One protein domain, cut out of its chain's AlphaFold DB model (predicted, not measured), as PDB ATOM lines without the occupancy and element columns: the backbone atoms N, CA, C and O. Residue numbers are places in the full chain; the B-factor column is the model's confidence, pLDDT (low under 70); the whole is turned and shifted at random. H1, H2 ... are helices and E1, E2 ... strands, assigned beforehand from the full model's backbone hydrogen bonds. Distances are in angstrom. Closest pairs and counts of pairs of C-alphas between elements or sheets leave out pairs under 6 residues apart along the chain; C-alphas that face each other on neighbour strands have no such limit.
ATOM      1  N   THR A   3      22.778  34.035  10.040       97.00
ATOM      2  CA  THR A   3      22.396  32.644  10.335       97.00
ATOM      3  C   THR A   3      21.626  32.066   9.160       97.00
ATOM      4  O   THR A   3      21.100  32.817   8.339       97.00
ATOM      5  N   THR A   4      21.550  30.742   9.069       97.44
ATOM      6  CA  THR A   4      20.814  30.079   7.992       97.44
ATOM      7  C   THR A   4      19.406  29.670   8.427       97.44
ATOM      8  O   THR A   4      19.151  29.429   9.610       97.44
ATOM      9  N   LYS A   5      18.501  29.492   7.459       97.12
ATOM     10  CA  LYS A   5      17.135  28.968   7.651       97.12
ATOM     11  C   LYS A   5      17.062  27.535   8.193       97.12
ATOM     12  O   LYS A   5      15.976  27.058   8.487       97.12
ATOM     13  N   GLY A   6      18.204  26.880   8.413       96.12
ATOM     14  CA  GLY A   6      18.292  25.659   9.222       96.12
ATOM     15  C   GLY A   6      18.183  25.900  10.735       96.12
ATOM     16  O   GLY A   6      18.199  24.950  11.508       96.12
ATOM     17  N   THR A   7      18.096  27.158  11.173       94.94
ATOM     18  CA  THR A   7      17.974  27.554  12.584       94.94
ATOM     19  C   THR A   7      16.792  28.510  12.767       94.94
ATOM     20  O   THR A   7      16.497  29.260  11.839       94.94
ATOM     21  N   PRO A   8      16.101  28.531  13.922       94.44
ATOM     22  CA  PRO A   8      14.855  29.286  14.100       94.44
ATOM     23  C   PRO A   8      15.098  30.773  14.432       94.44
ATOM     24  O   PRO A   8      14.639  31.286  15.450       94.44
ATOM     25  N   TRP A   9      15.843  31.477  13.578       95.50
ATOM     26  CA  TRP A   9      16.261  32.872  13.786       95.50
ATOM     27  C   TRP A   9      15.554  33.879  12.866       95.50
ATOM     28  O   TRP A   9      16.106  34.936  12.559       95.50
ATOM     29  N   GLU A  10      14.303  33.609  12.484       95.69
ATOM     30  CA  GLU A  10      13.460  34.535  11.705       95.69
ATOM     31  C   GLU A  10      13.419  35.950  12.306       95.69
ATOM     32  O   GLU A  10      13.469  36.954  11.590       95.69
ATOM     33  N   GLY A  11      13.441  36.039  13.641       95.50
ATOM     34  CA  GLY A  11      13.483  37.302  14.372       95.50
ATOM     35  C   GLY A  11      14.621  38.238  13.945       95.50
ATOM     36  O   GLY A  11      14.448  39.453  13.999       95.50
ATOM     37  N   LEU A  12      15.754  37.722  13.461       96.44
ATOM     38  CA  LEU A  12      16.854  38.569  12.991       96.44
ATOM     39  C   LEU A  12      16.439  39.473  11.825       96.44
ATOM     40  O   LEU A  12      16.836  40.639  11.784       96.44
ATOM     41  N   GLN A  13      15.631  38.947  10.901       94.75
ATOM     42  CA  GLN A  13      15.101  39.708   9.774       94.75
ATOM     43  C   GLN A  13      13.919  40.579  10.218       94.75
ATOM     44  O   GLN A  13      13.908  41.775   9.931       94.75
ATOM     45  N   THR A  14      12.978  40.014  10.981       96.06
ATOM     46  CA  THR A  14      11.775  40.718  11.464       96.06
ATOM     47  C   THR A  14      12.104  41.954  12.302       96.06
ATOM     48  O   THR A  14      11.428  42.974  12.192       96.06
ATOM     49  N   TYR A  15      13.159  41.893  13.119       96.88
ATOM     50  CA  TYR A  15      13.598  43.009  13.963       96.88
ATOM     51  C   TYR A  15      14.774  43.796  13.372       96.88
ATOM     52  O   TYR A  15      15.345  44.634  14.067       96.88
ATOM     53  N   ASN A  16      15.137  43.553  12.107       96.06
ATOM     54  CA  ASN A  16      16.230  44.238  11.409       96.06
ATOM     55  C   ASN A  16      17.543  44.269  12.221       96.06
ATOM     56  O   ASN A  16      18.183  45.314  12.374       96.06
ATOM     57  N   CYS A  17      17.931  43.122  12.780       97.12
ATOM     58  CA  CYS A  17      19.138  42.982  13.596       97.12
ATOM     59  C   CYS A  17      20.125  41.915  13.105       97.12
ATOM     60  O   CYS A  17      21.188  41.690  13.693       97.12
ATOM     61  N   GLY A  18      19.818  41.284  11.977       95.88
ATOM     62  CA  GLY A  18      20.702  40.340  11.318       95.88
ATOM     63  C   GLY A  18      20.125  39.845  10.002       95.88
ATOM     64  O   GLY A  18      19.197  40.426   9.446       95.88
ATOM     65  N   GLN A  19      20.712  38.770   9.493       96.81
ATOM     66  CA  GLN A  19      20.296  38.128   8.253       96.81
ATOM     67  C   GLN A  19      19.968  36.660   8.542       96.81
ATOM     68  O   GLN A  19      20.762  35.964   9.182       96.81
ATOM     69  N   TRP A  20      18.805  36.214   8.069       97.81
ATOM     70  CA  TRP A  20      18.346  34.829   8.136       97.81
ATOM     71  C   TRP A  20      18.233  34.287   6.708       97.81
ATOM     72  O   TRP A  20      17.254  34.523   6.003       97.81
ATOM     73  N   ILE A  21      19.318  33.677   6.237       98.12
ATOM     74  CA  ILE A  21      19.552  33.392   4.814       98.12
ATOM     75  C   ILE A  21      19.302  31.927   4.470       98.12
ATOM     76  O   ILE A  21      19.354  31.056   5.335       98.12
ATOM     77  N   ASP A  22      19.080  31.629   3.194       98.31
ATOM     78  CA  ASP A  22      19.094  30.243   2.724       98.31
ATOM     79  C   ASP A  22      20.476  29.601   2.941       98.31
ATOM     80  O   ASP A  22      21.504  30.282   3.009       98.31
ATOM     81  N   ILE A  23      20.505  28.276   3.090       98.00
ATOM     82  CA  ILE A  23      21.753  27.529   3.272       98.00
ATOM     83  C   ILE A  23      22.508  27.499   1.939       98.00
ATOM     84  O   ILE A  23      21.959  27.074   0.927       98.00
ATOM     85  N   GLY A  24      23.778  27.907   1.945       97.69
ATOM     86  CA  GLY A  24      24.655  27.802   0.780       97.69
ATOM     87  C   GLY A  24      25.744  28.870   0.744       97.69
ATOM     88  O   GLY A  24      25.708  29.849   1.491       97.69
ATOM     89  N   VAL A  25      26.709  28.687  -0.159       98.38
ATOM     90  CA  VAL A  25      27.824  29.628  -0.352       98.38
ATOM     91  C   VAL A  25      27.337  30.944  -0.958       98.38
ATOM     92  O   VAL A  25      27.704  32.012  -0.474       98.38
ATOM     93  N   GLU A  26      26.474  30.888  -1.975       98.56
ATOM     94  CA  GLU A  26      25.984  32.088  -2.668       98.56
ATOM     95  C   GLU A  26      25.159  33.022  -1.759       98.56
ATOM     96  O   GLU A  26      25.484  34.216  -1.703       98.56
ATOM     97  N   PRO A  27      24.157  32.546  -0.982       98.31
ATOM     98  CA  PRO A  27      23.447  33.403  -0.030       98.31
ATOM     99  C   PRO A  27      24.372  34.019   1.025       98.31
ATOM    100  O   PRO A  27      24.211  35.193   1.377       98.31
ATOM    101  N   LEU A  28      25.362  33.257   1.505       98.31
ATOM    102  CA  LEU A  28      26.327  33.733   2.492       98.31
ATOM    103  C   LEU A  28      27.215  34.840   1.916       98.31
ATOM    104  O   LEU A  28      27.331  35.900   2.530       98.31
ATOM    105  N   ALA A  29      27.792  34.624   0.732       98.50
ATOM    106  CA  ALA A  29      28.623  35.614   0.052       98.50
ATOM    107  C   ALA A  29      27.849  36.922  -0.176       98.50
ATOM    108  O   ALA A  29      28.327  37.996   0.188       98.50
ATOM    109  N   LYS A  30      26.607  36.834  -0.670       98.44
ATOM    110  CA  LYS A  30      25.732  38.000  -0.865       98.44
ATOM    111  C   LYS A  30      25.451  38.743   0.444       98.44
ATOM    112  O   LYS A  30      25.472  39.975   0.464       98.44
ATOM    113  N   SER A  31      25.192  38.014   1.530       97.75
ATOM    114  CA  SER A  31      24.924  38.607   2.844       97.75
ATOM    115  C   SER A  31      26.156  39.319   3.409       97.75
ATOM    116  O   SER A  31      26.050  40.455   3.874       97.75
ATOM    117  N   LEU A  32      27.337  38.707   3.285       98.12
ATOM    118  CA  LEU A  32      28.605  39.324   3.670       98.12
ATOM    119  C   LEU A  32      28.851  40.613   2.886       98.12
ATOM    120  O   LEU A  32      29.070  41.657   3.499       98.12
ATOM    121  N   THR A  33      28.748  40.576   1.554       98.19
ATOM    122  CA  THR A  33      28.906  41.776   0.720       98.19
ATOM    123  C   THR A  33      27.916  42.868   1.125       98.19
ATOM    124  O   THR A  33      28.312  44.021   1.254       98.19
ATOM    125  N   ASN A  34      26.650  42.526   1.389       96.38
ATOM    126  CA  ASN A  34      25.648  43.503   1.820       96.38
ATOM    127  C   ASN A  34      25.980  44.162   3.165       96.38
ATOM    128  O   ASN A  34      25.741  45.355   3.326       96.38
ATOM    129  N   LEU A  35      26.478  43.401   4.141       96.69
ATOM    130  CA  LEU A  35      26.814  43.952   5.453       96.69
ATOM    131  C   LEU A  35      28.107  44.770   5.411       96.69
ATOM    132  O   LEU A  35      28.166  45.822   6.041       96.69
ATOM    133  N   MET A  36      29.106  44.330   4.644       96.94
ATOM    134  CA  MET A  36      30.389  45.032   4.523       96.94
ATOM    135  C   MET A  36      30.277  46.380   3.800       96.94
ATOM    136  O   MET A  36      31.116  47.248   4.010       96.94
ATOM    137  N   THR A  37      29.243  46.589   2.980       97.38
ATOM    138  CA  THR A  37      28.996  47.877   2.307       97.38
ATOM    139  C   THR A  37      28.168  48.859   3.139       97.38
ATOM    140  O   THR A  37      27.954  49.996   2.713       97.38
ATOM    141  N   LYS A  38      27.681  48.461   4.322       96.75
ATOM    142  CA  LYS A  38      26.908  49.349   5.200       96.75
ATOM    143  C   LYS A  38      27.816  50.282   5.987       96.75
ATOM    144  O   LYS A  38      28.921  49.932   6.387       96.75
ATOM    145  N   ARG A  39      27.283  51.466   6.279       98.06
ATOM    146  CA  ARG A  39      27.942  52.434   7.157       98.06
ATOM    147  C   ARG A  39      27.971  51.932   8.609       98.06
ATOM    148  O   ARG A  39      27.014  51.257   9.017       98.06
ATOM    149  N   PRO A  40      28.991  52.295   9.406       97.44
ATOM    150  CA  PRO A  40      29.096  51.893  10.809       97.44
ATOM    151  C   PRO A  40      27.846  52.200  11.640       97.44
ATOM    152  O   PRO A  40      27.422  51.367  12.437       97.44
ATOM    153  N   GLU A  41      27.193  53.339  11.411       98.06
ATOM    154  CA  GLU A  41      25.995  53.745  12.158       98.06
ATOM    155  C   GLU A  41      24.816  52.816  11.856       98.06
ATOM    156  O   GLU A  41      24.048  52.452  12.743       98.06
ATOM    157  N   THR A  42      24.698  52.374  10.601       97.25
ATOM    158  CA  THR A  42      23.682  51.392  10.199       97.25
ATOM    159  C   THR A  42      23.943  50.039  10.857       97.25
ATOM    160  O   THR A  42      23.006  49.389  11.313       97.25
ATOM    161  N   LEU A  43      25.207  49.620  10.944       97.00
ATOM    162  CA  LEU A  43      25.576  48.377  11.619       97.00
ATOM    163  C   LEU A  43      25.343  48.456  13.134       97.00
ATOM    164  O   LEU A  43      24.885  47.475  13.718       97.00
ATOM    165  N   MET A  44      25.595  49.612  13.753       98.00
ATOM    166  CA  MET A  44      25.338  49.839  15.175       98.00
ATOM    167  C   MET A  44      23.841  49.807  15.492       98.00
ATOM    168  O   MET A  44      23.434  49.161  16.457       98.00
ATOM    169  N   GLU A  45      23.008  50.425  14.653       98.19
ATOM    170  CA  GLU A  45      21.554  50.369  14.814       98.19
ATOM    171  C   GLU A  45      21.030  48.932  14.658       98.19
ATOM    172  O   GLU A  45      20.292  48.430  15.507       98.19
ATOM    173  N   MET A  46      21.463  48.223  13.611       97.06
ATOM    174  CA  MET A  46      21.039  46.843  13.366       97.06
ATOM    175  C   MET A  46      21.534  45.887  14.465       97.06
ATOM    176  O   MET A  46      20.744  45.238  15.149       97.06
ATOM    177  N   GLY A  47      22.846  45.760  14.642       94.06
ATOM    178  CA  GLY A  47      23.433  44.762  15.538       94.06
ATOM    179  C   GLY A  47      23.414  45.176  17.007       94.06
ATOM    180  O   GLY A  47      23.063  44.370  17.867       94.06
ATOM    181  N   GLY A  48      23.783  46.423  17.295       95.69
ATOM    182  CA  GLY A  48      23.912  46.932  18.657       95.69
ATOM    183  C   GLY A  48      22.559  47.218  19.296       95.69
ATOM    184  O   GLY A  48      22.242  46.655  20.340       95.69
ATOM    185  N   VAL A  49      21.743  48.062  18.663       98.19
ATOM    186  CA  VAL A  49      20.466  48.515  19.239       98.19
ATOM    187  C   VAL A  49      19.369  47.466  19.050       98.19
ATOM    188  O   VAL A  49      18.809  46.966  20.031       98.19
ATOM    189  N   ASN A  50      19.066  47.094  17.804       98.19
ATOM    190  CA  ASN A  50      17.961  46.176  17.525       98.19
ATOM    191  C   ASN A  50      18.275  44.746  17.980       98.19
ATOM    192  O   ASN A  50      17.404  44.074  18.539       98.19
ATOM    193  N   GLY A  51      19.522  44.298  17.806       97.31
ATOM    194  CA  GLY A  51      19.975  42.988  18.278       97.31
ATOM    195  C   GLY A  51      19.840  42.849  19.789       97.31
ATOM    196  O   GLY A  51      19.214  41.902  20.269       97.31
ATOM    197  N   ARG A  52      20.328  43.836  20.548       97.06
ATOM    198  CA  ARG A  52      20.183  43.854  22.007       97.06
ATOM    199  C   ARG A  52      18.719  43.858  22.440       97.06
ATOM    200  O   ARG A  52      18.344  43.068  23.301       97.06
ATOM    201  N   ARG A  53      17.879  44.678  21.801       97.88
ATOM    202  CA  ARG A  53      16.439  44.744  22.092       97.88
ATOM    203  C   ARG A  53      15.746  43.393  21.894       97.88
ATOM    204  O   ARG A  53      14.868  43.046  22.681       97.88
ATOM    205  N   LEU A  54      16.123  42.639  20.858       97.12
ATOM    206  CA  LEU A  54      15.594  41.295  20.623       97.12
ATOM    207  C   LEU A  54      15.962  40.346  21.770       97.12
ATOM    208  O   LEU A  54      15.080  39.676  22.307       97.12
ATOM    209  N   ILE A  55      17.236  40.326  22.171       96.62
ATOM    210  CA  ILE A  55      17.693  39.488  23.285       96.62
ATOM    211  C   ILE A  55      16.967  39.867  24.572       96.62
ATOM    212  O   ILE A  55      16.347  39.007  25.187       96.62
ATOM    213  N   GLU A  56      16.960  41.143  24.948       97.19
ATOM    214  CA  GLU A  56      16.331  41.607  26.188       97.19
ATOM    215  C   GLU A  56      14.847  41.227  26.268       97.19
ATOM    216  O   GLU A  56      14.390  40.762  27.314       97.19
ATOM    217  N   LYS A  57      14.105  41.366  25.160       95.88
ATOM    218  CA  LYS A  57      12.657  41.119  25.134       95.88
ATOM    219  C   LYS A  57      12.260  39.651  25.014       95.88
ATOM    220  O   LYS A  57      11.210  39.300  25.539       95.88
ATOM    221  N   LYS A  58      13.021  38.829  24.285       95.25
ATOM    222  CA  LYS A  58      12.609  37.453  23.944       95.25
ATOM    223  C   LYS A  58      13.502  36.358  24.510       95.25
ATOM    224  O   LYS A  58      13.020  35.258  24.733       95.25
ATOM    225  N   TYR A  59      14.785  36.636  24.717       94.38
ATOM    226  CA  TYR A  59      15.781  35.600  25.007       94.38
ATOM    227  C   TYR A  59      16.577  35.859  26.291       94.38
ATOM    228  O   TYR A  59      17.484  35.099  26.619       94.38
TER     229      TYR A  59
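This is residues 3 to 59 of the 88 residues of an uncharacterized protein of Algibacter lectus (UniProt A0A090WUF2). Helices H2 and H3 make a flat V, their near ends joined by a tight link; the mouth of the V holds short H1, by H3, short E1, by H2, and the looped first residues. The tip, residues 36 to 42, sticks out. The printed part has 57 residues, ordered H1, E1, H2, H3: mostly helix, compact, radius of gyration of the C-alphas 11.6 A, spans 31 by 27 by 12 A.

H1 is residues 11 to 14, from C-alpha 11 at (13.483, 37.302, 14.372). E1 is residues 19 to 21. H2, residues 25 to 36, is 16.4 A long. H3, residues 40 to 59, is 25.4 A long and ends at C-alpha 59 (15.781, 35.600, 25.007).

Residues 3 to 4 pair, parallel, with residues 20 to 21 of E1, which pairs with no named strand. The closest C-alphas of H1 and E1, Gln 13 and Gln 19, are 5.6 A apart; those of E1 and H2, Ile 21 and Pro 27, 6.2 A. H1 and H3 are close but not clearly touching, at C-alphas 12 and 51, 7.6 A. H2 and H3 are likewise close but not clearly touching, at C-alphas 35 and 43, 7.7 A, with a steep tilt of 66 degrees, opposite ways. H1 and H2 are apart. Every O i to N i+4 pair is within hydrogen-bond range in H2, 14 of 16 in H3; H1 is too short for one.

The C-alphas of Glu 26 and Lys 57, the two farthest apart, are 32.1 A apart. The printed part has no cut, the three links are tight, and no printed residue is under 70 in pLDDT.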